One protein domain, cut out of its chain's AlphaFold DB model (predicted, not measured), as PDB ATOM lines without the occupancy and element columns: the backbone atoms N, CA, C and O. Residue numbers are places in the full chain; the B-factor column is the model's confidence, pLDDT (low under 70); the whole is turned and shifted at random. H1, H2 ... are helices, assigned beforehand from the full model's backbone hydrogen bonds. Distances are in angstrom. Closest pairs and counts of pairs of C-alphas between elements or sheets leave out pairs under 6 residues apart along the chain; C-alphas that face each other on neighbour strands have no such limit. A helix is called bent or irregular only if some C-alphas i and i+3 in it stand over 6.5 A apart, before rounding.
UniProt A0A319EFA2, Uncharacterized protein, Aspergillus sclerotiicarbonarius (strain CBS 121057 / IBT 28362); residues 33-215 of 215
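This is residues 33 to 215 of the 215 residues of an uncharacterized protein of Aspergillus sclerotiicarbonarius (strain CBS 121057 / IBT 28362) (UniProt A0A319EFA2). A long, loosely built shaft of three helices, H1, H3 and H4, ends in a small head made of H2, the hairpin of H5 and H6, and the loop of residues 92 to 110. In the shaft H3 runs back beside H1, and H4 folds back from the far end of H3, with arm H4a on H3b and arm H4b on H1. The printed part has 183 residues with six named helices, H1 to H6 in chain order, and no named strand; the class is all helix. The whole is a rod spanning 75 by 30 by 28 A, only just loose and close to extended, with a radius of gyration of the C-alphas of 23.9 A.

H3, the longest helix, covers residues 111 to 148; by its hydrogen bonds it was assigned as one helix, but it is bent, with C-alphas 126 and 129 7.5 A apart. Its arms are H3a, residues 111 to 126, 22.1 A long, and H3b, residues 129 to 148, 28.7 A long, at a steep tilt of 48 degrees. H1, residues 35 to 71, is 50.9 A long and begins at C-alpha 35 (-41.560, -50.868, 51.615); it is irregular, with C-alphas 65 and 68 7.6 A apart, and has a kink of 47 degrees near residue 65. H4, residues 151 to 179, was also assigned as one helix by its hydrogen bonds but is bent, with C-alphas 163 and 166 6.5 A apart; H4a is residues 151 to 163 and H4b residues 166 to 179, at a shallow tilt of 19 degrees. H2 is residues 77 to 91, H5 184 to 198, and H6 202 to 214, ending at C-alpha 214 (-62.428, -23.867, 8.845).

H1 is the hub. Its residues 35 to 52 touch H3b, closest at the C-alphas of Met 45 and Tyr 134, 4.9 A, at a shallow tilt of 27 degrees, opposite ways. H3b and H4a form a helical hairpin, closest at the C-alphas of Ile 145 and His 154, 6.9 A. H4b touches H1, closest at the C-alphas of Phe 60 and Leu 179, 6.8 A, the same way. H1 touches H2 at a steep tilt of 66 degrees, closest at the C-alphas of Asp 69 and Lys 83, 5.5 A. H5 and H6 form a helical hairpin, closest at the C-alphas of Arg 196 and Gly 202, 3.9 A. Every O i to N i+4 pair is within hydrogen-bond range in H2, H3a, H3b, H4a, H5 and H6, but 27 of 33 in H1 and 5 of 10 in H4b.

The two C-alphas farthest apart, of Asn 101 and Gly 151, are 76.1 A apart. The printed part has no cut; the link from H2 to H3, 19 residues, is long, and the others are tight. Mean pLDDT of the printed part is 91.0, with residues 175 to 178 under 70.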
ATOM      1  N   ASP A  33     -41.290 -54.302  56.188       88.94
ATOM      2  CA  ASP A  33     -39.897 -54.389  55.759       88.94
ATOM      3  C   ASP A  33     -39.792 -54.236  54.235       88.94
ATOM      4  O   ASP A  33     -40.585 -54.773  53.461       88.94
ATOM      5  N   GLY A  34     -38.811 -53.451  53.787       86.75
ATOM      6  CA  GLY A  34     -38.567 -53.214  52.363       86.75
ATOM      7  C   GLY A  34     -39.511 -52.216  51.682       86.75
ATOM      8  O   GLY A  34     -39.159 -51.713  50.616       86.75
ATOM      9  N   ILE A  35     -40.637 -51.807  52.284       90.94
ATOM     10  CA  ILE A  35     -41.560 -50.868  51.615       90.94
ATOM     11  C   ILE A  35     -40.913 -49.506  51.342       90.94
ATOM     12  O   ILE A  35     -41.166 -48.884  50.317       90.94
ATOM     13  N   ARG A  36     -40.011 -49.054  52.224       91.25
ATOM     14  CA  ARG A  36     -39.256 -47.809  52.030       91.25
ATOM     15  C   ARG A  36     -38.374 -47.876  50.785       91.25
ATOM     16  O   ARG A  36     -38.242 -46.883  50.074       91.25
ATOM     17  N   TYR A  37     -37.785 -49.040  50.514       91.19
ATOM     18  CA  TYR A  37     -37.015 -49.265  49.297       91.19
ATOM     19  C   TYR A  37     -37.918 -49.188  48.061       91.19
ATOM     20  O   TYR A  37     -37.586 -48.469  47.122       91.19
ATOM     21  N   GLU A  38     -39.084 -49.836  48.086       92.00
ATOM     22  CA  GLU A  38     -40.020 -49.815  46.953       92.00
ATOM     23  C   GLU A  38     -40.635 -48.423  46.713       92.00
ATOM     24  O   GLU A  38     -40.765 -48.000  45.565       92.00
ATOM     25  N   LEU A  39     -40.921 -47.649  47.765       92.88
ATOM     26  CA  LEU A  39     -41.354 -46.248  47.648       92.88
ATOM     27  C   LEU A  39     -40.263 -45.367  47.023       92.88
ATOM     28  O   LEU A  39     -40.531 -44.613  46.087       92.88
ATOM     29  N   ASN A  40     -39.016 -45.503  47.482       90.88
ATOM     30  CA  ASN A  40     -37.876 -44.798  46.889       90.88
ATOM     31  C   ASN A  40     -37.639 -45.216  45.433       90.88
ATOM     32  O   ASN A  40     -37.257 -44.395  44.599       90.88
ATOM     33  N   ARG A  41     -37.885 -46.485  45.107       91.06
ATOM     34  CA  ARG A  41     -37.821 -46.984  43.736       91.06
ATOM     35  C   ARG A  41     -38.924 -46.373  42.871       91.06
ATOM     36  O   ARG A  41     -38.608 -45.906  41.782       91.06
ATOM     37  N   CYS A  42     -40.168 -46.302  43.353       91.38
ATOM     38  CA  CYS A  42     -41.265 -45.607  42.665       91.38
ATOM     39  C   CYS A  42     -40.896 -44.156  42.362       91.38
ATOM     40  O   CYS A  42     -41.021 -43.705  41.224       91.38
ATOM     41  N   LEU A  43     -40.390 -43.455  43.378       90.25
ATOM     42  CA  LEU A  43     -39.914 -42.084  43.268       90.25
ATOM     43  C   LEU A  43     -38.835 -41.954  42.187       90.25
ATOM     44  O   LEU A  43     -38.923 -41.095  41.312       90.25
ATOM     45  N   HIS A  44     -37.837 -42.838  42.210       88.56
ATOM     46  CA  HIS A  44     -36.766 -42.828  41.226       88.56
ATOM     47  C   HIS A  44     -37.275 -43.059  39.797       88.56
ATOM     48  O   HIS A  44     -36.868 -42.329  38.896       88.56
ATOM     49  N   MET A  45     -38.172 -44.028  39.587       90.19
ATOM     50  CA  MET A  45     -38.739 -44.311  38.262       90.19
ATOM     51  C   MET A  45     -39.571 -43.137  37.742       90.19
ATOM     52  O   MET A  45     -39.476 -42.786  36.571       90.19
ATOM     53  N   ALA A  46     -40.340 -42.474  38.605       87.94
ATOM     54  CA  ALA A  46     -41.105 -41.308  38.188       87.94
ATOM     55  C   ALA A  46     -40.207 -40.115  37.814       87.94
ATOM     56  O   ALA A  46     -40.486 -39.424  36.838       87.94
ATOM     57  N   ILE A  47     -39.080 -39.919  38.509       86.81
ATOM     58  CA  ILE A  47     -38.078 -38.927  38.093       86.81
ATOM     59  C   ILE A  47     -37.523 -39.265  36.705       86.81
ATOM     60  O   ILE A  47     -37.355 -38.362  35.893       86.81
ATOM     61  N   GLN A  48     -37.291 -40.543  36.389       88.38
ATOM     62  CA  GLN A  48     -36.840 -40.931  35.048       88.38
ATOM     63  C   GLN A  48     -37.870 -40.591  33.958       88.38
ATOM     64  O   GLN A  48     -37.474 -40.209  32.857       88.38
ATOM     65  N   VAL A  49     -39.176 -40.665  34.253       87.69
ATOM     66  CA  VAL A  49     -40.232 -40.195  33.333       87.69
ATOM     67  C   VAL A  49     -40.085 -38.695  33.072       87.69
ATOM     68  O   VAL A  49     -40.121 -38.264  31.920       87.69
ATOM     69  N   LEU A  50     -39.858 -37.891  34.113       86.06
ATOM     70  CA  LEU A  50     -39.636 -36.447  33.962       86.06
ATOM     71  C   LEU A  50     -38.358 -36.144  33.178       86.06
ATOM     72  O   LEU A  50     -38.362 -35.300  32.290       86.06
ATOM     73  N   GLU A  51     -37.271 -36.860  33.452       86.75
ATOM     74  CA  GLU A  51     -36.025 -36.721  32.697       86.75
ATOM     75  C   GLU A  51     -36.201 -37.120  31.223       86.75
ATOM     76  O   GLU A  51     -35.554 -36.548  30.347       86.75
ATOM     77  N   ALA A  52     -37.072 -38.085  30.915       88.06
ATOM     78  CA  ALA A  52     -37.438 -38.411  29.539       88.06
ATOM     79  C   ALA A  52     -38.183 -37.247  28.864       88.06
ATOM     80  O   ALA A  52     -37.804 -36.846  27.763       88.06
ATOM     81  N   ARG A  53     -39.147 -36.628  29.555       87.38
ATOM     82  CA  ARG A  53     -39.854 -35.431  29.064       87.38
ATOM     83  C   ARG A  53     -38.938 -34.244  28.836       87.38
ATOM     84  O   ARG A  53     -39.001 -33.616  27.788       87.38
ATOM     85  N   GLU A  54     -38.057 -33.947  29.783       87.06
ATOM     86  CA  GLU A  54     -37.124 -32.827  29.645       87.06
ATOM     87  C   GLU A  54     -36.124 -33.042  28.506       87.06
ATOM     88  O   GLU A  54     -35.720 -32.083  27.854       87.06
ATOM     89  N   ARG A  55     -35.755 -34.294  28.202       89.25
ATOM     90  CA  ARG A  55     -34.969 -34.604  26.999       89.25
ATOM     91  C   ARG A  55     -35.753 -34.362  25.709       89.25
ATOM     92  O   ARG A  55     -35.141 -34.017  24.703       89.25
ATOM     93  N   TYR A  56     -37.073 -34.532  25.736       90.88
ATOM     94  CA  TYR A  56     -37.956 -34.270  24.599       90.88
ATOM     95  C   TYR A  56     -38.286 -32.780  24.419       90.88
ATOM     96  O   TYR A  56     -38.498 -32.331  23.294       90.88
ATOM     97  N   ARG A  57     -38.281 -32.001  25.509       90.62
ATOM     98  CA  ARG A  57     -38.661 -30.580  25.533       90.62
ATOM     99  C   ARG A  57     -38.051 -29.740  24.398       90.62
ATOM    100  O   ARG A  57     -38.829 -29.061  23.744       90.62
ATOM    101  N   PRO A  58     -36.743 -29.803  24.071       93.12
ATOM    102  CA  PRO A  58     -36.187 -28.978  22.994       93.12
ATOM    103  C   PRO A  58     -36.825 -29.233  21.623       93.12
ATOM    104  O   PRO A  58     -37.023 -28.298  20.851       93.12
ATOM    105  N   ARG A  59     -37.170 -30.494  21.323       93.69
ATOM    106  CA  ARG A  59     -37.893 -30.847  20.095       93.69
ATOM    107  C   ARG A  59     -39.312 -30.293  20.138       93.69
ATOM    108  O   ARG A  59     -39.742 -29.687  19.164       93.69
ATOM    109  N   PHE A  60     -40.012 -30.485  21.256       92.88
ATOM    110  CA  PHE A  60     -41.354 -29.938  21.432       92.88
ATOM    111  C   PHE A  60     -41.361 -28.417  21.246       92.88
ATOM    112  O   PHE A  60     -42.172 -27.912  20.483       92.88
ATOM    113  N   ASP A  61     -40.427 -27.697  21.872       93.06
ATOM    114  CA  ASP A  61     -40.311 -26.240  21.766       93.06
ATOM    115  C   ASP A  61     -40.068 -25.798  20.315       93.06
ATOM    116  O   ASP A  61     -40.669 -24.828  19.851       93.06
ATOM    117  N   GLN A  62     -39.235 -26.537  19.571       93.88
ATOM    118  CA  GLN A  62     -39.023 -26.297  18.144       93.88
ATOM    119  C   GLN A  62     -40.317 -26.498  17.342       93.88
ATOM    120  O   GLN A  62     -40.735 -25.600  16.612       93.88
ATOM    121  N   MET A  63     -40.975 -27.649  17.491       94.12
ATOM    122  CA  MET A  63     -42.210 -27.960  16.761       94.12
ATOM    123  C   MET A  63     -43.343 -27.004  17.139       94.12
ATOM    124  O   MET A  63     -44.137 -26.605  16.292       94.12
ATOM    125  N   TYR A  64     -43.400 -26.579  18.400       93.44
ATOM    126  CA  TYR A  64     -44.340 -25.574  18.868       93.44
ATOM    127  C   TYR A  64     -44.063 -24.216  18.217       93.44
ATOM    128  O   TYR A  64     -45.000 -23.539  17.800       93.44
ATOM    129  N   ALA A  65     -42.803 -23.801  18.072       92.38
ATOM    130  CA  ALA A  65     -42.462 -22.569  17.359       92.38
ATOM    131  C   ALA A  65     -42.841 -22.630  15.867       92.38
ATOM    132  O   ALA A  65     -43.325 -21.642  15.318       92.38
ATOM    133  N   GLU A  66     -42.676 -23.795  15.239       92.88
ATOM    134  CA  GLU A  66     -42.986 -24.040  13.825       92.88
ATOM    135  C   GLU A  66     -44.473 -24.343  13.568       92.88
ATOM    136  O   GLU A  66     -44.892 -24.414  12.418       92.88
ATOM    137  N   ARG A  67     -45.305 -24.477  14.612       94.25
ATOM    138  CA  ARG A  67     -46.691 -24.984  14.520       94.25
ATOM    139  C   ARG A  67     -47.567 -24.294  13.472       94.25
ATOM    140  O   ARG A  67     -48.416 -24.943  12.870       94.25
ATOM    141  N   PHE A  68     -47.366 -22.996  13.249       94.94
ATOM    142  CA  PHE A  68     -48.139 -22.226  12.275       94.94
ATOM    143  C   PHE A  68     -47.803 -22.605  10.830       94.94
ATOM    144  O   PHE A  68     -48.698 -22.583   9.993       94.94
ATOM    145  N   ASP A  69     -46.565 -23.030  10.550       93.50
ATOM    146  CA  ASP A  69     -46.150 -23.491   9.217       93.50
ATOM    147  C   ASP A  69     -46.945 -24.738   8.782       93.50
ATOM    148  O   ASP A  69     -47.131 -24.973   7.589       93.50
ATOM    149  N   TYR A  70     -47.436 -25.524   9.747       92.94
ATOM    150  CA  TYR A  70     -48.211 -26.749   9.525       92.94
ATOM    151  C   TYR A  70     -49.715 -26.502   9.333       92.94
ATOM    152  O   TYR A  70     -50.466 -27.447   9.091       92.94
ATOM    153  N   LEU A  71     -50.177 -25.249   9.406       92.62
ATOM    154  CA  LEU A  71     -51.546 -24.904   9.005       92.62
ATOM    155  C   LEU A  71     -51.731 -24.973   7.483       92.62
ATOM    156  O   LEU A  71     -52.861 -25.056   7.009       92.62
ATOM    157  N   CYS A  72     -50.637 -24.967   6.720       91.12
ATOM    158  CA  CYS A  72     -50.636 -25.116   5.272       91.12
ATOM    159  C   CYS A  72     -50.255 -26.549   4.871       91.12
ATOM    160  O   CYS A  72     -49.197 -27.041   5.256       91.12
ATOM    161  N   SER A  73     -51.094 -27.193   4.054       83.12
ATOM    162  CA  SER A  73     -50.798 -28.488   3.408       83.12
ATOM    163  C   SER A  73     -50.420 -28.360   1.932       83.12
ATOM    164  O   SER A  73     -50.340 -29.365   1.231       83.12
ATOM    165  N   ALA A  74     -50.238 -27.140   1.421       80.38
ATOM    166  CA  ALA A  74     -49.788 -26.962   0.047       80.38
ATOM    167  C   ALA A  74     -48.331 -27.430  -0.112       80.38
ATOM    168  O   ALA A  74     -47.579 -27.502   0.856       80.38
ATOM    169  N   GLU A  75     -47.925 -27.696  -1.350       83.44
ATOM    170  CA  GLU A  75     -46.534 -27.967  -1.715       83.44
ATOM    171  C   GLU A  75     -45.984 -26.843  -2.609       83.44
ATOM    172  O   GLU A  75     -46.734 -26.044  -3.180       83.44
ATOM    173  N   GLY A  76     -44.659 -26.785  -2.745       87.44
ATOM    174  CA  GLY A  76     -43.982 -25.854  -3.649       87.44
ATOM    175  C   GLY A  76     -44.120 -24.387  -3.232       87.44
ATOM    176  O   GLY A  76     -44.021 -24.046  -2.054       87.44
ATOM    177  N   ASP A  77     -44.336 -23.507  -4.208       91.81
ATOM    178  CA  ASP A  77     -44.270 -22.053  -4.004       91.81
ATOM    179  C   ASP A  77     -45.311 -21.529  -3.005       91.81
ATOM    180  O   ASP A  77     -45.026 -20.598  -2.255       91.81
ATOM    181  N   ILE A  78     -46.502 -22.137  -2.953       89.75
ATOM    182  CA  ILE A  78     -47.569 -21.737  -2.019       89.75
ATOM    183  C   ILE A  78     -47.129 -21.994  -0.573       89.75
ATOM    184  O   ILE A  78     -47.321 -21.148   0.303       89.75
ATOM    185  N   TYR A  79     -46.496 -23.141  -0.326       90.62
ATOM    186  CA  TYR A  79     -45.965 -23.490   0.989       90.62
ATOM    187  C   TYR A  79     -44.857 -22.526   1.418       90.62
ATOM    188  O   TYR A  79     -44.891 -21.991   2.525       90.62
ATOM    189  N   GLU A  80     -43.908 -22.233   0.528       92.81
ATOM    190  CA  GLU A  80     -42.803 -21.320   0.836       92.81
ATOM    191  C   GLU A  80     -43.287 -19.883   1.085       92.81
ATOM    192  O   GLU A  80     -42.824 -19.226   2.021       92.81
ATOM    193  N   GLN A  81     -44.271 -19.405   0.316       94.75
ATOM    194  CA  GLN A  81     -44.908 -18.102   0.541       94.75
ATOM    195  C   GLN A  81     -45.654 -18.047   1.881       94.75
ATOM    196  O   GLN A  81     -45.544 -17.050   2.606       94.75
ATOM    197  N   HIS A  82     -46.351 -19.127   2.245       95.12
ATOM    198  CA  HIS A  82     -46.992 -19.259   3.549       95.12
ATOM    199  C   HIS A  82     -45.980 -19.164   4.691       95.12
ATOM    200  O   HIS A  82     -46.115 -18.296   5.555       95.12
ATOM    201  N   LYS A  83     -44.919 -19.976   4.663       94.56
ATOM    202  CA  LYS A  83     -43.871 -19.950   5.696       94.56
ATOM    203  C   LYS A  83     -43.172 -18.606   5.786       94.56
ATOM    204  O   LYS A  83     -42.884 -18.130   6.884       94.56
ATOM    205  N   ALA A  84     -42.877 -17.977   4.650       95.50
ATOM    206  CA  ALA A  84     -42.284 -16.645   4.632       95.50
ATOM    207  C   ALA A  84     -43.194 -15.629   5.339       95.50
ATOM    208  O   ALA A  84     -42.715 -14.846   6.159       95.50
ATOM    209  N   SER A  85     -44.504 -15.701   5.093       96.81
ATOM    210  CA  SER A  85     -45.509 -14.845   5.730       96.81
ATOM    211  C   SER A  85     -45.645 -15.118   7.228       96.81
ATOM    212  O   SER A  85     -45.642 -14.177   8.020       96.81
ATOM    213  N   VAL A  86     -45.687 -16.390   7.640       96.50
ATOM    214  CA  VAL A  86     -45.691 -16.798   9.055       96.50
ATOM    215  C   VAL A  86     -44.461 -16.244   9.771       96.50
ATOM    216  O   VAL A  86     -44.588 -15.568  10.790       96.50
ATOM    217  N   ARG A  87     -43.261 -16.456   9.220       95.81
ATOM    218  CA  ARG A  87     -42.007 -15.946   9.800       95.81
ATOM    219  C   ARG A  87     -41.979 -14.426   9.871       95.81
ATOM    220  O   ARG A  87     -41.541 -13.881  10.887       95.81
ATOM    221  N   ALA A  88     -42.448 -13.742   8.826       95.56
ATOM    222  CA  ALA A  88     -42.566 -12.289   8.821       95.56
ATOM    223  C   ALA A  88     -43.466 -11.831   9.973       95.56
ATOM    224  O   ALA A  88     -43.027 -11.035  10.793       95.56
ATOM    225  N   ILE A  89     -44.661 -12.413  10.113       96.31
ATOM    226  CA  ILE A  89     -45.593 -12.098  11.203       96.31
ATOM    227  C   ILE A  89     -44.956 -12.375  12.568       96.31
ATOM    228  O   ILE A  89     -45.015 -11.511  13.437       96.31
ATOM    229  N   LEU A  90     -44.316 -13.529  12.777       95.38
ATOM    230  CA  LEU A  90     -43.745 -13.918  14.075       95.38
ATOM    231  C   LEU A  90     -42.571 -13.041  14.520       95.38
ATOM    232  O   LEU A  90     -42.476 -12.711  15.703       95.38
ATOM    233  N   SER A  91     -41.698 -12.663  13.586       93.75
ATOM    234  CA  SER A  91     -40.506 -11.845  13.859       93.75
ATOM    235  C   SER A  91     -40.789 -10.341  13.893       93.75
ATOM    236  O   SER A  91     -39.946  -9.560  14.344       93.75
ATOM    237  N   TRP A  92     -41.969  -9.918  13.438       93.56
ATOM    238  CA  TRP A  92     -42.304  -8.508  13.340       93.56
ATOM    239  C   TRP A  92     -42.477  -7.845  14.703       93.56
ATOM    240  O   TRP A  92     -43.210  -8.324  15.570       93.56
ATOM    241  N   THR A  93     -41.822  -6.697  14.860       88.38
ATOM    242  CA  THR A  93     -41.880  -5.884  16.074       88.38
ATOM    243  C   THR A  93     -42.587  -4.557  15.753       88.38
ATOM    244  O   THR A  93     -42.142  -3.858  14.840       88.38
ATOM    245  N   PRO A  94     -43.675  -4.192  16.464       83.00
ATOM    246  CA  PRO A  94     -44.375  -2.906  16.299       83.00
ATOM    247  C   PRO A  94     -43.426  -1.687  16.438       83.00
ATOM    248  O   PRO A  94     -42.364  -1.826  17.049       83.00
ATOM    249  N   PRO A  95     -43.764  -0.478  15.929       83.94
ATOM    250  CA  PRO A  95     -45.128   0.053  15.781       83.94
ATOM    251  C   PRO A  95     -45.710   0.050  14.361       83.94
ATOM    252  O   PRO A  95     -46.911   0.249  14.209       83.94
ATOM    253  N   MET A  96     -44.891  -0.130  13.322       90.25
ATOM    254  CA  MET A  96     -45.400  -0.215  11.947       90.25
ATOM    255  C   MET A  96     -46.083  -1.567  11.733       90.25
ATOM    256  O   MET A  96     -45.752  -2.519  12.430       90.25
ATOM    257  N   LYS A  97     -47.037  -1.659  10.806       94.56
ATOM    258  CA  LYS A  97     -47.674  -2.924  10.416       94.56
ATOM    259  C   LYS A  97     -47.058  -3.448   9.116       94.56
ATOM    260  O   LYS A  97     -46.539  -2.667   8.324       94.56
ATOM    261  N   ILE A  98     -47.102  -4.762   8.911       95.12
ATOM    262  CA  ILE A  98     -46.685  -5.407   7.664       95.12
ATOM    263  C   ILE A  98     -47.730  -5.086   6.589       95.12
ATOM    264  O   ILE A  98     -48.918  -5.329   6.832       95.12
ATOM    265  N   PRO A  99     -47.328  -4.594   5.406       96.00
ATOM    266  CA  PRO A  99     -48.255  -4.378   4.306       96.00
ATOM    267  C   PRO A  99     -48.990  -5.662   3.925       96.00
ATOM    268  O   PRO A  99     -48.368  -6.703   3.698       96.00
ATOM    269  N   LYS A 100     -50.322  -5.600   3.821       93.94
ATOM    270  CA  LYS A 100     -51.155  -6.793   3.573       93.94
ATOM    271  C   LYS A 100     -50.800  -7.525   2.278       93.94
ATOM    272  O   LYS A 100     -50.945  -8.735   2.191       93.94
ATOM    273  N   ASN A 101     -50.307  -6.799   1.276       93.00
ATOM    274  CA  ASN A 101     -49.907  -7.345  -0.021       93.00
ATOM    275  C   ASN A 101     -48.582  -8.126   0.020       93.00
ATOM    276  O   ASN A 101     -48.199  -8.687  -0.999       93.00
ATOM    277  N   MET A 102     -47.877  -8.129   1.157       92.38
ATOM    278  CA  MET A 102     -46.690  -8.957   1.398       92.38
ATOM    279  C   MET A 102     -47.020 -10.255   2.149       92.38
ATOM    280  O   MET A 102     -46.123 -11.059   2.395       92.38
ATOM    281  N   ILE A 103     -48.282 -10.441   2.549       95.31
ATOM    282  CA  ILE A 103     -48.746 -11.598   3.308       95.31
ATOM    283  C   ILE A 103     -49.509 -12.536   2.374       95.31
ATOM    284  O   ILE A 103     -50.507 -12.167   1.760       95.31
ATOM    285  N   HIS A 104     -49.042 -13.775   2.314       94.44
ATOM    286  CA  HIS A 104     -49.600 -14.865   1.529       94.44
ATOM    287  C   HIS A 104     -49.856 -16.033   2.476       94.44
ATOM    288  O   HIS A 104     -48.937 -16.767   2.824       94.44
ATOM    289  N   LEU A 105     -51.090 -16.179   2.957       94.00
ATOM    290  CA  LEU A 105     -51.477 -17.262   3.860       94.00
ATOM    291  C   LEU A 105     -52.363 -18.264   3.119       94.00
ATOM    292  O   LEU A 105     -53.109 -17.889   2.221       94.00
ATOM    293  N   SER A 106     -52.249 -19.548   3.458       90.06
ATOM    294  CA  SER A 106     -52.995 -20.623   2.796       90.06
ATOM    295  C   SER A 106     -53.273 -21.748   3.799       90.06
ATOM    296  O   SER A 106     -52.568 -22.756   3.794       90.06
ATOM    297  N   PRO A 107     -54.246 -21.577   4.712       81.38
ATOM    298  CA  PRO A 107     -54.481 -22.491   5.833       81.38
ATOM    299  C   PRO A 107     -55.263 -23.764   5.459       81.38
ATOM    300  O   PRO A 107     -56.074 -24.259   6.237       81.38
ATOM    301  N   PHE A 108     -55.029 -24.316   4.270       76.69
ATOM    302  CA  PHE A 108     -55.815 -25.422   3.707       76.69
ATOM    303  C   PHE A 108     -55.358 -26.802   4.190       76.69
ATOM    304  O   PHE A 108     -55.331 -27.756   3.412       76.69
ATOM    305  N   GLY A 109     -54.905 -26.903   5.442       71.00
ATOM    306  CA  GLY A 109     -54.122 -28.048   5.879       71.00
ATOM    307  C   GLY A 109     -54.707 -28.946   6.956       71.00
ATOM    308  O   GLY A 109     -55.294 -28.494   7.941       71.00
ATOM    309  N   THR A 110     -54.464 -30.247   6.784       82.88
ATOM    310  CA  THR A 110     -54.578 -31.291   7.818       82.88
ATOM    311  C   THR A 110     -53.209 -31.681   8.389       82.88
ATOM    312  O   THR A 110     -53.129 -32.482   9.320       82.88
ATOM    313  N   GLU A 111     -52.122 -31.093   7.870       88.81
ATOM    314  CA  GLU A 111     -50.752 -31.362   8.332       88.81
ATOM    315  C   GLU A 111     -50.557 -31.006   9.809       88.81
ATOM    316  O   GLU A 111     -49.800 -31.682  10.503       88.81
ATOM    317  N   TYR A 112     -51.283 -30.011  10.332       91.75
ATOM    318  CA  TYR A 112     -51.245 -29.704  11.758       91.75
ATOM    319  C   TYR A 112     -51.766 -30.862  12.623       91.75
ATOM    320  O   TYR A 112     -51.140 -31.213  13.622       91.75
ATOM    321  N   ASP A 113     -52.869 -31.502  12.233       91.81
ATOM    322  CA  ASP A 113     -53.418 -32.635  12.985       91.81
ATOM    323  C   ASP A 113     -52.463 -33.836  12.937       91.81
ATOM    324  O   ASP A 113     -52.270 -34.531  13.940       91.81
ATOM    325  N   LEU A 114     -51.792 -34.040  11.796       91.56
ATOM    326  CA  LEU A 114     -50.731 -35.037  11.658       91.56
ATOM    327  C   LEU A 114     -49.514 -34.709  12.530       91.56
ATOM    328  O   LEU A 114     -48.987 -35.615  13.179       91.56
ATOM    329  N   LEU A 115     -49.076 -33.447  12.588       92.69
ATOM    330  CA  LEU A 115     -48.015 -32.992  13.491       92.69
ATOM    331  C   LEU A 115     -48.404 -33.259  14.947       92.69
ATOM    332  O   LEU A 115     -47.657 -33.917  15.668       92.69
ATOM    333  N   LYS A 116     -49.587 -32.798  15.371       94.00
ATOM    334  CA  LYS A 116     -50.107 -32.992  16.728       94.00
ATOM    335  C   LYS A 116     -50.125 -34.472  17.104       94.00
ATOM    336  O   LYS A 116     -49.669 -34.841  18.189       94.00
ATOM    337  N   TYR A 117     -50.620 -35.323  16.207       92.88
ATOM    338  CA  TYR A 117     -50.638 -36.767  16.406       92.88
ATOM    339  C   TYR A 117     -49.221 -37.343  16.538       92.88
ATOM    340  O   TYR A 117     -48.948 -38.063  17.498       92.88
ATOM    341  N   ARG A 118     -48.303 -36.999  15.624       92.81
ATOM    342  CA  ARG A 118     -46.906 -37.468  15.648       92.81
ATOM    343  C   ARG A 118     -46.197 -37.078  16.938       92.81
ATOM    344  O   ARG A 118     -45.651 -37.951  17.601       92.81
ATOM    345  N   GLU A 119     -46.275 -35.814  17.341       92.81
ATOM    346  CA  GLU A 119     -45.613 -35.330  18.556       92.81
ATOM    347  C   GLU A 119     -46.216 -35.950  19.827       92.81
ATOM    348  O   GLU A 119     -45.500 -36.232  20.787       92.81
ATOM    349  N   THR A 120     -47.520 -36.245  19.821       90.81
ATOM    350  CA  THR A 120     -48.165 -36.989  20.913       90.81
ATOM    351  C   THR A 120     -47.613 -38.413  21.013       90.81
ATOM    352  O   THR A 120     -47.285 -38.876  22.106       90.81
ATOM    353  N   ILE A 121     -47.494 -39.117  19.883       91.56
ATOM    354  CA  ILE A 121     -46.957 -40.484  19.841       91.56
ATOM    355  C   ILE A 121     -45.473 -40.509  20.215       91.56
ATOM    356  O   ILE A 121     -45.062 -41.372  20.991       91.56
ATOM    357  N   ASP A 122     -44.684 -39.563  19.715       91.88
ATOM    358  CA  ASP A 122     -43.253 -39.464  19.997       91.88
ATOM    359  C   ASP A 122     -43.002 -39.220  21.493       91.88
ATOM    360  O   ASP A 122     -42.197 -39.930  22.103       91.88
ATOM    361  N   LEU A 123     -43.746 -38.301  22.120       89.88
ATOM    362  CA  LEU A 123     -43.674 -38.075  23.567       89.88
ATOM    363  C   LEU A 123     -44.037 -39.342  24.358       89.88
ATOM    364  O   LEU A 123     -43.315 -39.732  25.279       89.88
ATOM    365  N   VAL A 124     -45.128 -40.021  23.986       88.69
ATOM    366  CA  VAL A 124     -45.537 -41.283  24.623       88.69
ATOM    367  C   VAL A 124     -44.451 -42.347  24.477       88.69
ATOM    368  O   VAL A 124     -44.150 -43.036  25.448       88.69
ATOM    369  N   SER A 125     -43.844 -42.460  23.297       90.38
ATOM    370  CA  SER A 125     -42.767 -43.409  23.009       90.38
ATOM    371  C   SER A 125     -41.535 -43.149  23.880       90.38
ATOM    372  O   SER A 125     -41.016 -44.071  24.511       90.38
ATOM    373  N   VAL A 126     -41.120 -41.883  24.002       89.62
ATOM    374  CA  VAL A 126     -39.989 -41.464  24.846       89.62
ATOM    375  C   VAL A 126     -40.230 -41.776  26.325       89.62
ATOM    376  O   VAL A 126     -39.301 -42.147  27.042       89.62
ATOM    377  N   GLU A 127     -41.471 -41.651  26.791       89.12
ATOM    378  CA  GLU A 127     -41.837 -41.943  28.179       89.12
ATOM    379  C   GLU A 127     -42.095 -43.427  28.457       89.12
ATOM    380  O   GLU A 127     -42.054 -43.835  29.618       89.12
ATOM    381  N   MET A 128     -42.394 -44.227  27.429       88.19
ATOM    382  CA  MET A 128     -43.051 -45.530  27.567       88.19
ATOM    383  C   MET A 128     -42.333 -46.472  28.537       88.19
ATOM    384  O   MET A 128     -42.969 -47.048  29.423       88.19
ATOM    385  N   GLU A 129     -41.015 -46.621  28.393       88.56
ATOM    386  CA  GLU A 129     -40.221 -47.527  29.227       88.56
ATOM    387  C   GLU A 129     -40.208 -47.076  30.694       88.56
ATOM    388  O   GLU A 129     -40.564 -47.848  31.589       88.56
ATOM    389  N   ALA A 130     -39.875 -45.807  30.941       88.75
ATOM    390  CA  ALA A 130     -39.821 -45.243  32.287       88.75
ATOM    391  C   ALA A 130     -41.203 -45.251  32.957       88.75
ATOM    392  O   ALA A 130     -41.328 -45.553  34.146       88.75
ATOM    393  N   TYR A 131     -42.259 -44.979  32.188       88.94
ATOM    394  CA  TYR A 131     -43.631 -44.986  32.678       88.94
ATOM    395  C   TYR A 131     -44.087 -46.405  33.033       88.94
ATOM    396  O   TYR A 131     -44.652 -46.620  34.105       88.94
ATOM    397  N   SER A 132     -43.780 -47.396  32.193       90.81
ATOM    398  CA  SER A 132     -44.048 -48.811  32.482       90.81
ATOM    399  C   SER A 132     -43.314 -49.290  33.741       90.81
ATOM    400  O   SER A 132     -43.909 -49.933  34.617       90.81
ATOM    401  N   ALA A 133     -42.039 -48.917  33.890       91.69
ATOM    402  CA  ALA A 133     -41.245 -49.233  35.072       91.69
ATOM    403  C   ALA A 133     -41.818 -48.579  36.341       91.69
ATOM    404  O   ALA A 133     -41.918 -49.229  37.385       91.69
ATOM    405  N   TYR A 134     -42.260 -47.323  36.245       91.81
ATOM    406  CA  TYR A 134     -42.935 -46.620  37.332       91.81
ATOM    407  C   TYR A 134     -44.247 -47.308  37.737       91.81
ATOM    408  O   TYR A 134     -44.438 -47.608  38.916       91.81
ATOM    409  N   ARG A 135     -45.119 -47.642  36.777       92.25
ATOM    410  CA  ARG A 135     -46.378 -48.360  37.041       92.25
ATOM    411  C   ARG A 135     -46.137 -49.715  37.705       92.25
ATOM    412  O   ARG A 135     -46.844 -50.070  38.646       92.25
ATOM    413  N   SER A 136     -45.108 -50.433  37.264       94.06
ATOM    414  CA  SER A 136     -44.700 -51.707  37.863       94.06
ATOM    415  C   SER A 136     -44.203 -51.535  39.302       94.06
ATOM    416  O   SER A 136     -44.509 -52.359  40.163       94.06
ATOM    417  N   ALA A 137     -43.469 -50.456  39.590       93.12
ATOM    418  CA  ALA A 137     -43.018 -50.144  40.944       93.12
ATOM    419  C   ALA A 137     -44.200 -49.798  41.870       93.12
ATOM    420  O   ALA A 137     -44.261 -50.304  42.989       93.12
ATOM    421  N   VAL A 138     -45.175 -49.015  41.388       93.75
ATOM    422  CA  VAL A 138     -46.404 -48.707  42.143       93.75
ATOM    423  C   VAL A 138     -47.169 -49.983  42.478       93.75
ATOM    424  O   VAL A 138     -47.521 -50.191  43.639       93.75
ATOM    425  N   GLN A 139     -47.355 -50.868  41.495       94.12
ATOM    426  CA  GLN A 139     -48.007 -52.158  41.723       94.12
ATOM    427  C   GLN A 139     -47.261 -52.973  42.785       94.12
ATOM    428  O   GLN A 139     -47.876 -53.531  43.686       94.12
ATOM    429  N   LYS A 140     -45.923 -52.982  42.742       94.19
ATOM    430  CA  LYS A 140     -45.107 -53.708  43.720       94.19
ATOM    431  C   LYS A 140     -45.263 -53.170  45.146       94.19
ATOM    432  O   LYS A 140     -45.280 -53.964  46.089       94.19
ATOM    433  N   VAL A 141     -45.382 -51.850  45.312       94.25
ATOM    434  CA  VAL A 141     -45.685 -51.213  46.605       94.25
ATOM    435  C   VAL A 141     -47.047 -51.681  47.116       94.25
ATOM    436  O   VAL A 141     -47.138 -52.140  48.254       94.25
ATOM    437  N   GLU A 142     -48.082 -51.620  46.276       93.88
ATOM    438  CA  GLU A 142     -49.432 -52.065  46.643       93.88
ATOM    439  C   GLU A 142     -49.462 -53.556  47.010       93.88
ATOM    440  O   GLU A 142     -50.000 -53.915  48.057       93.88
ATOM    441  N   ASP A 143     -48.822 -54.414  46.214       93.06
ATOM    442  CA  ASP A 143     -48.728 -55.854  46.472       93.06
ATOM    443  C   ASP A 143     -48.026 -56.148  47.801       93.06
ATOM    444  O   ASP A 143     -48.473 -56.997  48.572       93.06
ATOM    445  N   THR A 144     -46.941 -55.424  48.095       93.06
ATOM    446  CA  THR A 144     -46.193 -55.586  49.348       93.06
ATOM    447  C   THR A 144     -47.074 -55.239  50.543       93.06
ATOM    448  O   THR A 144     -47.138 -56.017  51.492       93.06
ATOM    449  N   ILE A 145     -47.805 -54.122  50.480       93.25
ATOM    450  CA  ILE A 145     -48.737 -53.699  51.536       93.25
ATOM    451  C   ILE A 145     -49.858 -54.724  51.720       93.25
ATOM    452  O   ILE A 145     -50.142 -55.115  52.849       93.25
ATOM    453  N   ASN A 146     -50.461 -55.188  50.624       92.75
ATOM    454  CA  ASN A 146     -51.548 -56.167  50.653       92.75
ATOM    455  C   ASN A 146     -51.110 -57.525  51.221       92.75
ATOM    456  O   ASN A 146     -51.917 -58.222  51.827       92.75
ATOM    457  N   ALA A 147     -49.845 -57.907  51.029       92.56
ATOM    458  CA  ALA A 147     -49.305 -59.165  51.534       92.56
ATOM    459  C   ALA A 147     -48.889 -59.112  53.015       92.56
ATOM    460  O   ALA A 147     -48.810 -60.158  53.656       92.56
ATOM    461  N   THR A 148     -48.583 -57.926  53.552       93.00
ATOM    462  CA  THR A 148     -47.969 -57.779  54.888       93.00
ATOM    463  C   THR A 148     -48.857 -57.108  55.925       93.00
ATOM    464  O   THR A 148     -48.716 -57.401  57.111       93.00
ATOM    465  N   LEU A 149     -49.771 -56.225  55.517       93.06
ATOM    466  CA  LEU A 149     -50.670 -55.522  56.428       93.06
ATOM    467  C   LEU A 149     -52.090 -56.080  56.341       93.06
ATOM    468  O   LEU A 149     -52.553 -56.481  55.276       93.06
ATOM    469  N   ALA A 150     -52.811 -56.041  57.463       92.75
ATOM    470  CA  ALA A 150     -54.207 -56.458  57.542       92.75
ATOM    471  C   ALA A 150     -55.014 -55.538  58.471       92.75
ATOM    472  O   ALA A 150     -54.471 -54.919  59.382       92.75
ATOM    473  N   GLY A 151     -56.330 -55.470  58.258       93.81
ATOM    474  CA  GLY A 151     -57.235 -54.704  59.118       93.81
ATOM    475  C   GLY A 151     -56.959 -53.197  59.099       93.81
ATOM    476  O   GLY A 151     -56.763 -52.598  58.044       93.81
ATOM    477  N   GLU A 152     -56.963 -52.569  60.273       92.38
ATOM    478  CA  GLU A 152     -56.854 -51.109  60.404       92.38
ATOM    479  C   GLU A 152     -55.505 -50.552  59.927       92.38
ATOM    480  O   GLU A 152     -55.462 -49.475  59.331       92.38
ATOM    481  N   THR A 153     -54.407 -51.291  60.122       91.00
ATOM    482  CA  THR A 153     -53.070 -50.866  59.674       91.00
ATOM    483  C   THR A 153     -52.970 -50.847  58.153       91.00
ATOM    484  O   THR A 153     -52.425 -49.899  57.585       91.00
ATOM    485  N   HIS A 154     -53.564 -51.841  57.486       93.69
ATOM    486  CA  HIS A 154     -53.686 -51.882  56.027       93.69
ATOM    487  C   HIS A 154     -54.480 -50.687  55.504       93.69
ATOM    488  O   HIS A 154     -53.997 -49.960  54.636       93.69
ATOM    489  N   MET A 155     -55.651 -50.426  56.090       94.12
ATOM    490  CA  MET A 155     -56.511 -49.313  55.682       94.12
ATOM    491  C   MET A 155     -55.824 -47.955  55.854       94.12
ATOM    492  O   MET A 155     -55.887 -47.121  54.949       94.12
ATOM    493  N   ALA A 156     -55.128 -47.740  56.974       93.81
ATOM    494  CA  ALA A 156     -54.384 -46.509  57.224       93.81
ATOM    495  C   ALA A 156     -53.249 -46.309  56.206       93.81
ATOM    496  O   ALA A 156     -53.105 -45.223  55.637       93.81
ATOM    497  N   PHE A 157     -52.475 -47.365  55.927       94.38
ATOM    498  CA  PHE A 157     -51.346 -47.285  55.003       94.38
ATOM    499  C   PHE A 157     -51.801 -47.088  53.552       94.38
ATOM    500  O   PHE A 157     -51.269 -46.225  52.855       94.38
ATOM    501  N   ILE A 158     -52.821 -47.825  53.099       94.38
ATOM    502  CA  ILE A 158     -53.407 -47.664  51.760       94.38
ATOM    503  C   ILE A 158     -54.048 -46.285  51.593       94.38
ATOM    504  O   ILE A 158     -53.916 -45.677  50.528       94.38
ATOM    505  N   SER A 159     -54.719 -45.771  52.629       95.06
ATOM    506  CA  SER A 159     -55.282 -44.421  52.610       95.06
ATOM    507  C   SER A 159     -54.184 -43.391  52.348       95.06
ATOM    508  O   SER A 159     -54.255 -42.677  51.348       95.06
ATOM    509  N   TRP A 160     -53.117 -43.393  53.157       95.38
ATOM    510  CA  TRP A 160     -51.979 -42.498  52.948       95.38
ATOM    511  C   TRP A 160     -51.318 -42.693  51.579       95.38
ATOM    512  O   TRP A 160     -51.048 -41.704  50.893       95.38
ATOM    513  N   LEU A 161     -51.092 -43.938  51.149       95.19
ATOM    514  CA  LEU A 161     -50.490 -44.227  49.850       95.19
ATOM    515  C   LEU A 161     -51.292 -43.565  48.725       95.19
ATOM    516  O   LEU A 161     -50.717 -42.917  47.858       95.19
ATOM    517  N   ARG A 162     -52.623 -43.689  48.737       94.38
ATOM    518  CA  ARG A 162     -53.485 -43.194  47.655       94.38
ATOM    519  C   ARG A 162     -53.719 -41.691  47.699       94.38
ATOM    520  O   ARG A 162     -53.739 -41.057  46.642       94.38
ATOM    521  N   THR A 163     -53.942 -41.129  48.889       94.31
ATOM    522  CA  THR A 163     -54.321 -39.717  49.053       94.31
ATOM    523  C   THR A 163     -53.137 -38.800  49.320       94.31
ATOM    524  O   THR A 163     -53.274 -37.596  49.147       94.31
ATOM    525  N   GLY A 164     -52.001 -39.337  49.763       94.06
ATOM    526  CA  GLY A 164     -50.747 -38.619  49.967       94.06
ATOM    527  C   GLY A 164     -49.786 -38.908  48.826       94.06
ATOM    528  O   GLY A 164     -49.745 -38.155  47.857       94.06
ATOM    529  N   PHE A 165     -49.066 -40.027  48.921       93.75
ATOM    530  CA  PHE A 165     -47.965 -40.361  48.015       93.75
ATOM    531  C   PHE A 165     -48.401 -40.369  46.541       93.75
ATOM    532  O   PHE A 165     -48.007 -39.495  45.778       93.75
ATOM    533  N   LEU A 166     -49.292 -41.277  46.134       92.69
ATOM    534  CA  LEU A 166     -49.736 -41.423  44.740       92.69
ATOM    535  C   LEU A 166     -50.530 -40.224  44.215       92.69
ATOM    536  O   LEU A 166     -50.666 -40.065  43.004       92.69
ATOM    537  N   ARG A 167     -51.090 -39.386  45.094       93.00
ATOM    538  CA  ARG A 167     -51.715 -38.129  44.672       93.00
ATOM    539  C   ARG A 167     -50.656 -37.136  44.211       93.00
ATOM    540  O   ARG A 167     -50.816 -36.547  43.151       93.00
ATOM    541  N   GLU A 168     -49.579 -36.977  44.973       91.50
ATOM    542  CA  GLU A 168     -48.469 -36.123  44.550       91.50
ATOM    543  C   GLU A 168     -47.768 -36.690  43.310       91.50
ATOM    544  O   GLU A 168     -47.482 -35.949  42.378       91.50
ATOM    545  N   MET A 169     -47.580 -38.011  43.238       88.19
ATOM    546  CA  MET A 169     -46.999 -38.653  42.052       88.19
ATOM    547  C   MET A 169     -47.859 -38.458  40.793       88.19
ATOM    548  O   MET A 169     -47.324 -38.345  39.695       88.19
ATOM    549  N   ARG A 170     -49.191 -38.384  40.929       86.31
ATOM    550  CA  ARG A 170     -50.102 -38.097  39.807       86.31
ATOM    551  C   ARG A 170     -49.906 -36.706  39.217       86.31
ATOM    552  O   ARG A 170     -50.008 -36.564  38.008       86.31
ATOM    553  N   LYS A 171     -49.510 -35.711  40.017       85.69
ATOM    554  CA  LYS A 171     -49.164 -34.377  39.495       85.69
ATOM    555  C   LYS A 171     -48.012 -34.437  38.489       85.69
ATOM    556  O   LYS A 171     -47.968 -33.642  37.551       85.69
ATOM    557  N   TRP A 172     -47.099 -35.401  38.639       79.69
ATOM    558  CA  TRP A 172     -46.108 -35.675  37.601       79.69
ATOM    559  C   TRP A 172     -46.748 -36.234  36.348       79.69
ATOM    560  O   TRP A 172     -46.422 -35.756  35.272       79.69
ATOM    561  N   GLU A 173     -47.651 -37.208  36.441       73.88
ATOM    562  CA  GLU A 173     -48.360 -37.749  35.274       73.88
ATOM    563  C   GLU A 173     -49.139 -36.652  34.527       73.88
ATOM    564  O   GLU A 173     -48.997 -36.533  33.310       73.88
ATOM    565  N   ASP A 174     -49.847 -35.791  35.260       70.38
ATOM    566  CA  ASP A 174     -50.623 -34.660  34.731       70.38
ATOM    567  C   ASP A 174     -49.735 -33.561  34.129       70.38
ATOM    568  O   ASP A 174     -50.144 -32.803  33.250       70.38
ATOM    569  N   GLY A 175     -48.463 -33.531  34.526       63.19
ATOM    570  CA  GLY A 175     -47.414 -32.727  33.919       63.19
ATOM    571  C   GLY A 175     -47.265 -32.888  32.400       63.19
ATOM    572  O   GLY A 175     -46.702 -32.000  31.760       63.19
ATOM    573  N   LYS A 176     -47.805 -33.967  31.806       59.69
ATOM    574  CA  LYS A 176     -47.946 -34.139  30.344       59.69
ATOM    575  C   LYS A 176     -48.647 -32.967  29.666       59.69
ATOM    576  O   LYS A 176     -48.311 -32.644  28.534       59.69
ATOM    577  N   MET A 177     -49.553 -32.287  30.371       60.97
ATOM    578  CA  MET A 177     -50.252 -31.107  29.852       60.97
ATOM    579  C   MET A 177     -49.293 -29.959  29.488       60.97
ATOM    580  O   MET A 177     -49.672 -29.061  28.748       60.97
ATOM    581  N   ARG A 178     -48.040 -29.980  29.972       68.81
ATOM    582  CA  ARG A 178     -47.021 -28.969  29.645       68.81
ATOM    583  C   ARG A 178     -46.326 -29.183  28.304       68.81
ATOM    584  O   ARG A 178     -45.733 -28.241  27.797       68.81
ATOM    585  N   LEU A 179     -46.360 -30.399  27.764       83.44
ATOM    586  CA  LEU A 179     -45.827 -30.740  26.441       83.44
ATOM    587  C   LEU A 179     -46.984 -31.165  25.534       83.44
ATOM    588  O   LEU A 179     -46.942 -32.198  24.870       83.44
ATOM    589  N   HIS A 180     -48.061 -30.381  25.577       86.50
ATOM    590  CA  HIS A 180     -49.261 -30.603  24.789       86.50
ATOM    591  C   HIS A 180     -49.284 -29.651  23.596       86.50
ATOM    592  O   HIS A 180     -49.221 -28.432  23.758       86.50
ATOM    593  N   MET A 181     -49.390 -30.219  22.398       90.69
ATOM    594  CA  MET A 181     -49.672 -29.448  21.194       90.69
ATOM    595  C   MET A 181     -51.126 -28.955  21.246       90.69
ATOM    596  O   MET A 181     -51.999 -29.801  21.443       90.69
ATOM    597  N   PRO A 182     -51.399 -27.643  21.095       92.62
ATOM    598  CA  PRO A 182     -52.755 -27.099  21.179       92.62
ATOM    599  C   PRO A 182     -53.719 -27.709  20.155       92.62
ATOM    600  O   PRO A 182     -53.313 -28.390  19.213       92.62
ATOM    601  N   ASP A 183     -55.015 -27.452  20.306       93.00
ATOM    602  CA  ASP A 183     -55.957 -27.797  19.249       93.00
ATOM    603  C   ASP A 183     -55.781 -26.881  18.031       93.00
ATOM    604  O   ASP A 183     -55.332 -25.736  18.135       93.00
ATOM    605  N   LYS A 184     -56.160 -27.385  16.847       93.00
ATOM    606  CA  LYS A 184     -56.098 -26.610  15.598       93.00
ATOM    607  C   LYS A 184     -56.854 -25.281  15.737       93.00
ATOM    608  O   LYS A 184     -56.360 -24.249  15.292       93.00
ATOM    609  N   ALA A 185     -58.017 -25.309  16.392       93.06
ATOM    610  CA  ALA A 185     -58.832 -24.126  16.652       93.06
ATOM    611  C   ALA A 185     -58.080 -23.069  17.479       93.06
ATOM    612  O   ALA A 185     -58.037 -21.908  17.073       93.06
ATOM    613  N   ASP A 186     -57.415 -23.482  18.562       94.38
ATOM    614  CA  ASP A 186     -56.637 -22.583  19.424       94.38
ATOM    615  C   ASP A 186     -55.486 -21.928  18.649       94.38
ATOM    616  O   ASP A 186     -55.206 -20.742  18.800       94.38
ATOM    617  N   ILE A 187     -54.826 -22.687  17.772       94.56
ATOM    618  CA  ILE A 187     -53.720 -22.175  16.954       94.56
ATOM    619  C   ILE A 187     -54.203 -21.205  15.887       94.56
ATOM    620  O   ILE A 187     -53.531 -20.205  15.634       94.56
ATOM    621  N   ILE A 188     -55.354 -21.471  15.269       95.25
ATOM    622  CA  ILE A 188     -55.976 -20.528  14.338       95.25
ATOM    623  C   ILE A 188     -56.294 -19.222  15.071       95.25
ATOM    624  O   ILE A 188     -55.955 -18.154  14.562       95.25
ATOM    625  N   GLU A 189     -56.891 -19.288  16.263       96.31
ATOM    626  CA  GLU A 189     -57.205 -18.108  17.075       96.31
ATOM    627  C   GLU A 189     -55.941 -17.321  17.453       96.31
ATOM    628  O   GLU A 189     -55.864 -16.107  17.225       96.31
ATOM    629  N   ASP A 190     -54.918 -18.016  17.953       95.94
ATOM    630  CA  ASP A 190     -53.626 -17.429  18.299       95.94
ATOM    631  C   ASP A 190     -52.976 -16.733  17.102       95.94
ATOM    632  O   ASP A 190     -52.471 -15.613  17.224       95.94
ATOM    633  N   PHE A 191     -52.999 -17.367  15.930       96.69
ATOM    634  CA  PHE A 191     -52.418 -16.783  14.729       96.69
ATOM    635  C   PHE A 191     -53.230 -15.589  14.223       96.69
ATOM    636  O   PHE A 191     -52.653 -14.565  13.859       96.69
ATOM    637  N   CYS A 192     -54.563 -15.659  14.279       97.25
ATOM    638  CA  CYS A 192     -55.443 -14.537  13.951       97.25
ATOM    639  C   CYS A 192     -55.148 -13.312  14.820       97.25
ATOM    640  O   CYS A 192     -55.109 -12.190  14.314       97.25
ATOM    641  N   ARG A 193     -54.889 -13.503  16.119       96.94
ATOM    642  CA  ARG A 193     -54.468 -12.417  17.013       96.94
ATOM    643  C   ARG A 193     -53.160 -11.774  16.543       96.94
ATOM    644  O   ARG A 193     -53.093 -10.551  16.436       96.94
ATOM    645  N   LEU A 194     -52.160 -12.579  16.178       96.69
ATOM    646  CA  LEU A 194     -50.891 -12.073  15.637       96.69
ATOM    647  C   LEU A 194     -51.084 -11.304  14.321       96.69
ATOM    648  O   LEU A 194     -50.471 -10.254  14.132       96.69
ATOM    649  N   ILE A 195     -51.958 -11.783  13.432       97.38
ATOM    650  CA  ILE A 195     -52.310 -11.092  12.183       97.38
ATOM    651  C   ILE A 195     -52.938  -9.723  12.482       97.38
ATOM    652  O   ILE A 195     -52.477  -8.712  11.949       97.38
ATOM    653  N   ARG A 196     -53.941  -9.659  13.371       96.75
ATOM    654  CA  ARG A 196     -54.621  -8.403  13.753       96.75
ATOM    655  C   ARG A 196     -53.655  -7.366  14.314       96.75
ATOM    656  O   ARG A 196     -53.717  -6.185  13.958       96.75
ATOM    657  N   GLU A 197     -52.730  -7.815  15.155       95.31
ATOM    658  CA  GLU A 197     -51.719  -6.963  15.775       95.31
ATOM    659  C   GLU A 197     -50.685  -6.449  14.762       95.31
ATOM    660  O   GLU A 197     -50.279  -5.287  14.838       95.31
ATOM    661  N   ARG A 198     -50.257  -7.284  13.807       96.62
ATOM    662  CA  ARG A 198     -49.014  -7.050  13.050       96.62
ATOM    663  C   ARG A 198     -49.208  -6.740  11.571       96.62
ATOM    664  O   ARG A 198     -48.272  -6.235  10.963       96.62
ATOM    665  N   VAL A 199     -50.383  -6.980  10.994       97.19
ATOM    666  CA  VAL A 199     -50.652  -6.798   9.557       97.19
ATOM    667  C   VAL A 199     -51.612  -5.625   9.323       97.19
ATOM    668  O   VAL A 199     -52.521  -5.360  10.123       97.19
ATOM    669  N   GLU A 200     -51.385  -4.872   8.245       96.88
ATOM    670  CA  GLU A 200     -52.314  -3.852   7.742       96.88
ATOM    671  C   GLU A 200     -53.658  -4.484   7.370       96.88
ATOM    672  O   GLU A 200     -53.702  -5.595   6.851       96.88
ATOM    673  N   ASP A 201     -54.767  -3.800   7.665       95.94
ATOM    674  CA  ASP A 201     -56.117  -4.380   7.571       95.94
ATOM    675  C   ASP A 201     -56.237  -5.742   8.291       95.94
ATOM    676  O   ASP A 201     -56.985  -6.622   7.868       95.94
ATOM    677  N   GLY A 202     -55.478  -5.925   9.378       95.75
ATOM    678  CA  GLY A 202     -55.307  -7.212  10.052       95.75
ATOM    679  C   GLY A 202     -56.608  -7.888  10.497       95.75
ATOM    680  O   GLY A 202     -56.652  -9.111  10.506       95.75
ATOM    681  N   ASP A 203     -57.671  -7.136  10.799       97.19
ATOM    682  CA  ASP A 203     -58.995  -7.711  11.080       97.19
ATOM    683  C   ASP A 203     -59.555  -8.450   9.859       97.19
ATOM    684  O   ASP A 203     -59.904  -9.623   9.955       97.19
ATOM    685  N   LEU A 204     -59.533  -7.811   8.686       96.81
ATOM    686  CA  LEU A 204     -59.978  -8.426   7.437       96.81
ATOM    687  C   LEU A 204     -59.107  -9.633   7.066       96.81
ATOM    688  O   LEU A 204     -59.635 -10.666   6.661       96.81
ATOM    689  N   VAL A 205     -57.782  -9.511   7.199       96.81
ATOM    690  CA  VAL A 205     -56.849 -10.606   6.879       96.81
ATOM    691  C   VAL A 205     -57.068 -11.799   7.815       96.81
ATOM    692  O   VAL A 205     -57.100 -12.936   7.349       96.81
ATOM    693  N   ALA A 206     -57.264 -11.557   9.113       97.12
ATOM    694  CA  ALA A 206     -57.532 -12.604  10.095       97.12
ATOM    695  C   ALA A 206     -58.888 -13.284   9.864       97.12
ATOM    696  O   ALA A 206     -58.982 -14.503   9.981       97.12
ATOM    697  N   ASP A 207     -59.923 -12.527   9.499       96.56
ATOM    698  CA  ASP A 207     -61.253 -13.083   9.240       96.56
ATOM    699  C   ASP A 207     -61.270 -13.951   7.969       96.56
ATOM    700  O   ASP A 207     -61.878 -15.022   7.964       96.56
ATOM    701  N   ILE A 208     -60.558 -13.535   6.911       95.06
ATOM    702  CA  ILE A 208     -60.357 -14.359   5.706       95.06
ATOM    703  C   ILE A 208     -59.602 -15.639   6.068       95.06
ATOM    704  O   ILE A 208     -60.079 -16.726   5.755       95.06
ATOM    705  N   PHE A 209     -58.477 -15.513   6.779       95.19
ATOM    706  CA  PHE A 209     -57.669 -16.650   7.212       95.19
ATOM    707  C   PHE A 209     -58.478 -17.651   8.044       95.19
ATOM    708  O   PHE A 209     -58.446 -18.849   7.782       95.19
ATOM    709  N   SER A 210     -59.221 -17.168   9.043       94.88
ATOM    710  CA  SER A 210     -60.020 -18.015   9.925       94.88
ATOM    711  C   SER A 210     -61.138 -18.725   9.170       94.88
ATOM    712  O   SER A 210     -61.376 -19.905   9.415       94.88
ATOM    713  N   ARG A 211     -61.807 -18.042   8.233       93.62
ATOM    714  CA  ARG A 211     -62.830 -18.668   7.391       93.62
ATOM    715  C   ARG A 211     -62.228 -19.789   6.545       93.62
ATOM    716  O   ARG A 211     -62.719 -20.904   6.617       93.62
ATOM    717  N   GLU A 212     -61.141 -19.510   5.829       92.44
ATOM    718  CA  GLU A 212     -60.460 -20.495   4.974       92.44
ATOM    719  C   GLU A 212     -59.893 -21.684   5.764       92.44
ATOM    720  O   GLU A 212     -59.867 -22.799   5.261       92.44
ATOM    721  N   ALA A 213     -59.463 -21.476   7.012       90.44
ATOM    722  CA  ALA A 213     -58.928 -22.541   7.863       90.44
ATOM    723  C   ALA A 213     -59.995 -23.521   8.394       90.44
ATOM    724  O   ALA A 213     -59.642 -24.596   8.894       90.44
ATOM    725  N   ASN A 214     -61.271 -23.119   8.344       85.38
ATOM    726  CA  ASN A 214     -62.428 -23.867   8.845       85.38
ATOM    727  C   ASN A 214     -63.318 -24.448   7.726       85.38
ATOM    728  O   ASN A 214     -64.289 -25.138   8.042       85.38
ATOM    729  N   GLU A 215     -63.022 -24.144   6.459       77.94
ATOM    730  CA  GLU A 215     -63.642 -24.758   5.272       77.94
ATOM    731  C   GLU A 215     -63.033 -26.138   4.974       77.94
ATOM    732  O   GLU A 215     -63.820 -27.046   4.617       77.94
TER     733      GLU A 215